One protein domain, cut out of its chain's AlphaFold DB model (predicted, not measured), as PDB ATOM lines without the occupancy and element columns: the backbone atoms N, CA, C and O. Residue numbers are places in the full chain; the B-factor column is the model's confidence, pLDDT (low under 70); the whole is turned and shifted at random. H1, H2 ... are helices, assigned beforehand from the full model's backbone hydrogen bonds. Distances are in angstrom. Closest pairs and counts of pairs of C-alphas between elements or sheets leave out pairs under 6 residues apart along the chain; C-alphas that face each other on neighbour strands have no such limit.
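Overview. This is residues 7 to 52 of the 86 residues of the protein "Carboxymuconolactone decarboxylase family protein" of Lactobacillus reuteri (UniProt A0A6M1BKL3). An open L: the short helix H1 folds back on the longer H2 as a helical hairpin in one arm, and H3 makes the other arm, where residues 45 to 52 stick out. The printed part has 46 residues, three named helices in the order H1, H2, H3, and no named strand: all helix. It is loose, with a radius of gyration of the C-alphas of 12.3 A, and flat, spanning 33 by 25 by 13 A.

Along the chain. Find C-alpha 7 at (112.275, 158.082, 156.927), where H1, residues 7 to 12, begins. H2, residues 17 to 31, covers 19.3 A; H3, residues 40 to 51, covers 16.1 A and ends at C-alpha 51, (112.383, 176.290, 146.749).

Arrangement. Look at Gly 8 and Ala 20, whose C-alphas, 4.4 A apart, are the closest of H1 and H2. These helices touch at a shallow tilt of 23 degrees, opposite ways, a hairpin. H3 is apart from both. Every O i to N i+4 pair is within hydrogen-bond range in H1 and H3, and 8 of 11 in H2.

Size, cuts and confidence. The farthest C-alphas, of Asp 14 and Lys 36, are 33.9 A apart. The printed part has no cut, no link is long, and no printed residue is under 70 in pLDDT.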
ATOM      1  N   THR A   7     113.539 157.894 157.643       75.19
ATOM      2  CA  THR A   7     112.275 158.082 156.927       75.19
ATOM      3  C   THR A   7     112.420 157.886 155.416       75.19
ATOM      4  O   THR A   7     111.487 157.406 154.777       75.19
ATOM      5  N   GLY A   8     113.580 158.220 154.835       73.94
ATOM      6  CA  GLY A   8     113.855 158.000 153.419       73.94
ATOM      7  C   GLY A   8     113.888 156.517 153.065       73.94
ATOM      8  O   GLY A   8     113.215 156.100 152.125       73.94
ATOM      9  N   ARG A   9     114.622 155.701 153.831       80.00
ATOM     10  CA  ARG A   9     114.664 154.238 153.640       80.00
ATOM     11  C   ARG A   9     113.315 153.573 153.866       80.00
ATOM     12  O   ARG A   9     112.957 152.699 153.085       80.00
ATOM     13  N   ASP A  10     112.562 154.026 154.863       83.56
ATOM     14  CA  ASP A  10     111.279 153.421 155.230       83.56
ATOM     15  C   ASP A  10     110.179 153.665 154.179       83.56
ATOM     16  O   ASP A  10     109.306 152.821 153.999       83.56
ATOM     17  N   GLN A  11     110.205 154.803 153.474       82.50
ATOM     18  CA  GLN A  11     109.162 155.154 152.494       82.50
ATOM     19  C   GLN A  11     109.584 155.009 151.031       82.50
ATOM     20  O   GLN A  11     108.741 154.749 150.176       82.50
ATOM     21  N   LEU A  12     110.866 155.204 150.724       83.38
ATOM     22  CA  LEU A  12     111.372 155.275 149.351       83.38
ATOM     23  C   LEU A  12     112.395 154.179 149.037       83.38
ATOM     24  O   LEU A  12     112.904 154.144 147.918       83.38
ATOM     25  N   GLY A  13     112.692 153.284 149.985       78.81
ATOM     26  CA  GLY A  13     113.696 152.230 149.829       78.81
ATOM     27  C   GLY A  13     113.448 151.315 148.627       78.81
ATOM     28  O   GLY A  13     114.380 151.050 147.873       78.81
ATOM     29  N   ASP A  14     112.198 150.907 148.397       86.44
ATOM     30  CA  ASP A  14     111.849 149.988 147.303       86.44
ATOM     31  C   ASP A  14     111.749 150.686 145.937       86.44
ATOM     32  O   ASP A  14     112.020 150.083 144.900       86.44
ATOM     33  N   PHE A  15     111.379 151.970 145.922       90.94
ATOM     34  CA  PHE A  15     111.219 152.751 144.691       90.94
ATOM     35  C   PHE A  15     112.543 153.357 144.208       90.94
ATOM     36  O   PHE A  15     112.872 153.298 143.025       90.94
ATOM     37  N   ALA A  16     113.305 153.954 145.127       90.75
ATOM     38  CA  ALA A  16     114.534 154.685 144.842       90.75
ATOM     39  C   ALA A  16     115.572 154.469 145.966       90.75
ATOM     40  O   ALA A  16     115.885 155.396 146.720       90.75
ATOM     41  N   PRO A  17     116.171 153.267 146.065       89.19
ATOM     42  CA  PRO A  17     117.031 152.876 147.186       89.19
ATOM     43  C   PRO A  17     118.238 153.796 147.369       89.19
ATOM     44  O   PRO A  17     118.580 154.171 148.492       89.19
ATOM     45  N   LYS A  18     118.866 154.225 146.265       89.38
ATOM     46  CA  LYS A  18     120.017 155.130 146.356       89.38
ATOM     47  C   LYS A  18     119.620 156.531 146.816       89.38
ATOM     48  O   LYS A  18     120.368 157.164 147.555       89.38
ATOM     49  N   PHE A  19     118.446 157.008 146.406       85.50
ATOM     50  CA  PHE A  19     117.922 158.291 146.868       85.50
ATOM     51  C   PHE A  19     117.617 158.245 148.367       85.50
ATOM     52  O   PHE A  19     118.040 159.132 149.101       85.50
ATOM     53  N   ALA A  20     116.960 157.180 148.828       86.88
ATOM     54  CA  ALA A  20     116.668 156.956 150.237       86.88
ATOM     55  C   ALA A  20     117.936 156.944 151.113       86.88
ATOM     56  O   ALA A  20     117.981 157.601 152.152       86.88
ATOM     57  N   GLU A  21     118.995 156.259 150.663       88.75
ATOM     58  CA  GLU A  21     120.304 156.256 151.329       88.75
ATOM     59  C   GLU A  21     120.902 157.668 151.424       88.75
ATOM     60  O   GLU A  21     121.318 158.094 152.500       88.75
ATOM     61  N   LEU A  22     120.921 158.413 150.313       88.56
ATOM     62  CA  LEU A  22     121.476 159.770 150.269       88.56
ATOM     63  C   LEU A  22     120.675 160.758 151.127       88.56
ATOM     64  O   LEU A  22     121.265 161.608 151.797       88.56
ATOM     65  N   ASN A  23     119.347 160.644 151.132       88.12
ATOM     66  CA  ASN A  23     118.469 161.471 151.951       88.12
ATOM     67  C   ASN A  23     118.790 161.312 153.443       88.12
ATOM     68  O   ASN A  23     119.007 162.294 154.154       88.12
ATOM     69  N   ASP A  24     118.869 160.074 153.917       87.44
ATOM     70  CA  ASP A  24     119.055 159.807 155.341       87.44
ATOM     71  C   ASP A  24     120.503 160.051 155.790       87.44
ATOM     72  O   ASP A  24     120.735 160.697 156.814       87.44
ATOM     73  N   ASP A  25     121.494 159.583 155.024       89.75
ATOM     74  CA  ASP A  25     122.892 159.604 155.467       89.75
ATOM     75  C   ASP A  25     123.604 160.915 155.149       89.75
ATOM     76  O   ASP A  25     124.424 161.373 155.946       89.75
ATOM     77  N   VAL A  26     123.317 161.520 153.995       88.19
ATOM     78  CA  VAL A  26     124.023 162.722 153.537       88.19
ATOM     79  C   VAL A  26     123.216 163.963 153.872       88.19
ATOM     80  O   VAL A  26     123.705 164.814 154.616       88.19
ATOM     81  N   LEU A  27     121.980 164.072 153.377       87.94
ATOM     82  CA  LEU A  27     121.175 165.276 153.586       87.94
ATOM     83  C   LEU A  27     120.886 165.477 155.078       87.94
ATOM     84  O   LEU A  27     121.316 166.479 155.649       87.94
ATOM     85  N   PHE A  28     120.225 164.521 155.731       88.19
ATOM     86  CA  PHE A  28     119.898 164.654 157.153       88.19
ATOM     87  C   PHE A  28     121.053 164.260 158.079       88.19
ATOM     88  O   PHE A  28     121.305 164.941 159.074       88.19
ATOM     89  N   GLY A  29     121.796 163.205 157.735       86.81
ATOM     90  CA  GLY A  29     122.887 162.690 158.560       86.81
ATOM     91  C   GLY A  29     124.126 163.588 158.620       86.81
ATOM     92  O   GLY A  29     124.778 163.639 159.666       86.81
ATOM     93  N   GLN A  30     124.443 164.331 157.553       88.81
ATOM     94  CA  GLN A  30     125.650 165.168 157.489       88.81
ATOM     95  C   GLN A  30     125.376 166.645 157.248       88.81
ATOM     96  O   GLN A  30     126.037 167.476 157.862       88.81
ATOM     97  N   VAL A  31     124.495 167.004 156.311       88.69
ATOM     98  CA  VAL A  31     124.294 168.414 155.954       88.69
ATOM     99  C   VAL A  31     123.471 169.089 157.037       88.69
ATOM    100  O   VAL A  31     123.978 170.003 157.674       88.69
ATOM    101  N   TRP A  32     122.259 168.609 157.322       90.56
ATOM    102  CA  TRP A  32     121.365 169.219 158.312       90.56
ATOM    103  C   TRP A  32     121.852 169.091 159.758       90.56
ATOM    104  O   TRP A  32     121.533 169.958 160.564       90.56
ATOM    105  N   SER A  33     122.691 168.101 160.065       89.06
ATOM    106  CA  SER A  33     123.269 167.895 161.402       89.06
ATOM    107  C   SER A  33     124.375 168.894 161.784       89.06
ATOM    108  O   SER A  33     124.740 168.990 162.956       89.06
ATOM    109  N   ARG A  34     124.898 169.670 160.821       90.81
ATOM    110  CA  ARG A  34     125.881 170.763 161.015       90.81
ATOM    111  C   ARG A  34     125.280 172.009 161.693       90.81
ATOM    112  O   ARG A  34     125.306 173.106 161.140       90.81
ATOM    113  N   GLU A  35     124.676 171.840 162.865       88.81
ATOM    114  CA  GLU A  35     123.998 172.926 163.594       88.81
ATOM    115  C   GLU A  35     124.963 173.978 164.162       88.81
ATOM    116  O   GLU A  35     124.543 175.088 164.487       88.81
ATOM    117  N   LYS A  36     126.258 173.653 164.277       89.19
ATOM    118  CA  LYS A  36     127.289 174.589 164.752       89.19
ATOM    119  C   LYS A  36     127.592 175.682 163.730       89.19
ATOM    120  O   LYS A  36     127.963 176.786 164.109       89.19
ATOM    121  N   GLU A  37     127.470 175.356 162.450       91.00
ATOM    122  CA  GLU A  37     127.780 176.230 161.325       91.00
ATOM    123  C   GLU A  37     126.594 177.124 160.969       91.00
ATOM    124  O   GLU A  37     126.777 178.295 160.648       91.00
ATOM    125  N   LEU A  38     125.377 176.573 161.006       91.50
ATOM    126  CA  LEU A  38     124.155 177.324 160.742       91.50
ATOM    127  C   LEU A  38     122.973 176.680 161.466       91.50
ATOM    128  O   LEU A  38     122.787 175.463 161.403       91.50
ATOM    129  N   SER A  39     122.156 177.508 162.114       93.19
ATOM    130  CA  SER A  39     121.005 177.031 162.877       93.19
ATOM    131  C   SER A  39     119.971 176.326 161.975       93.19
ATOM    132  O   SER A  39     119.821 176.687 160.800       93.19
ATOM    133  N   PRO A  40     119.186 175.366 162.504       88.88
ATOM    134  CA  PRO A  40     118.084 174.754 161.757       88.88
ATOM    135  C   PRO A  40     117.069 175.774 161.227       88.88
ATOM    136  O   PRO A  40     116.529 175.599 160.133       88.88
ATOM    137  N   ARG A  41     116.836 176.863 161.974       92.00
ATOM    138  CA  ARG A  41     115.947 177.958 161.569       92.00
ATOM    139  C   ARG A  41     116.445 178.627 160.293       92.00
ATOM    140  O   ARG A  41     115.681 178.755 159.341       92.00
ATOM    141  N   ASP A  42     117.709 179.032 160.266       89.69
ATOM    142  CA  ASP A  42     118.251 179.788 159.134       89.69
ATOM    143  C   ASP A  42     118.441 178.887 157.909       89.69
ATOM    144  O   ASP A  42     118.182 179.307 156.785       89.69
ATOM    145  N   ARG A  43     118.769 177.604 158.112       91.50
ATOM    146  CA  ARG A  43     118.744 176.596 157.039       91.50
ATOM    147  C   ARG A  43     117.372 176.397 156.434       91.50
ATOM    148  O   ARG A  43     117.256 176.299 155.215       91.50
ATOM    149  N   SER A  44     116.347 176.326 157.278       89.81
ATOM    150  CA  SER A  44     114.970 176.197 156.807       89.81
ATOM    151  C   SER A  44     114.572 177.431 156.015       89.81
ATOM    152  O   SER A  44     114.018 177.289 154.933       89.81
ATOM    153  N   LEU A  45     114.934 178.627 156.493       85.38
ATOM    154  CA  LEU A  45     114.695 179.873 155.773       85.38
ATOM    155  C   LEU A  45     115.356 179.846 154.388       85.38
ATOM    156  O   LEU A  45     114.659 180.044 153.401       85.38
ATOM    157  N   ILE A  46     116.648 179.515 154.301       84.94
ATOM    158  CA  ILE A  46     117.369 179.434 153.018       84.94
ATOM    159  C   ILE A  46     116.754 178.374 152.097       84.94
ATOM    160  O   ILE A  46     116.544 178.634 150.916       84.94
ATOM    161  N   THR A  47     116.434 177.190 152.625       87.56
ATOM    162  CA  THR A  47     115.819 176.105 151.843       87.56
ATOM    163  C   THR A  47     114.472 176.542 151.282       87.56
ATOM    164  O   THR A  47     114.226 176.370 150.096       87.56
ATOM    165  N   VAL A  48     113.623 177.167 152.102       82.69
ATOM    166  CA  VAL A  48     112.344 177.722 151.653       82.69
ATOM    167  C   VAL A  48     112.577 178.787 150.584       82.69
ATOM    168  O   VAL A  48     111.956 178.713 149.535       82.69
ATOM    169  N   THR A  49     113.523 179.712 150.771       77.94
ATOM    170  CA  THR A  49     113.823 180.708 149.729       77.94
ATOM    171  C   THR A  49     114.369 180.099 148.436       77.94
ATOM    172  O   THR A  49     114.101 180.638 147.373       77.94
ATOM    173  N   ALA A  50     115.101 178.983 148.509       78.88
ATOM    174  CA  ALA A  50     115.628 178.283 147.338       78.88
ATOM    175  C   ALA A  50     114.558 177.460 146.603       78.88
ATOM    176  O   ALA A  50     114.704 177.190 145.414       78.88
ATOM    177  N   LEU A  51     113.508 177.037 147.313       84.00
ATOM    178  CA  LEU A  51     112.383 176.290 146.749       84.00
ATOM    179  C   LEU A  51     111.300 177.195 146.155       84.00
ATOM    180  O   LEU A  51     110.491 176.705 145.374       84.00
ATOM    181  N   ILE A  52     111.276 178.478 146.520       87.56
ATOM    182  CA  ILE A  52     110.317 179.449 145.993       87.56
ATOM    183  C   ILE A  52     110.880 180.089 144.714       87.56
ATOM    184  O   ILE A  52     112.022 180.547 144.662       87.56
TER     185      ILE A  52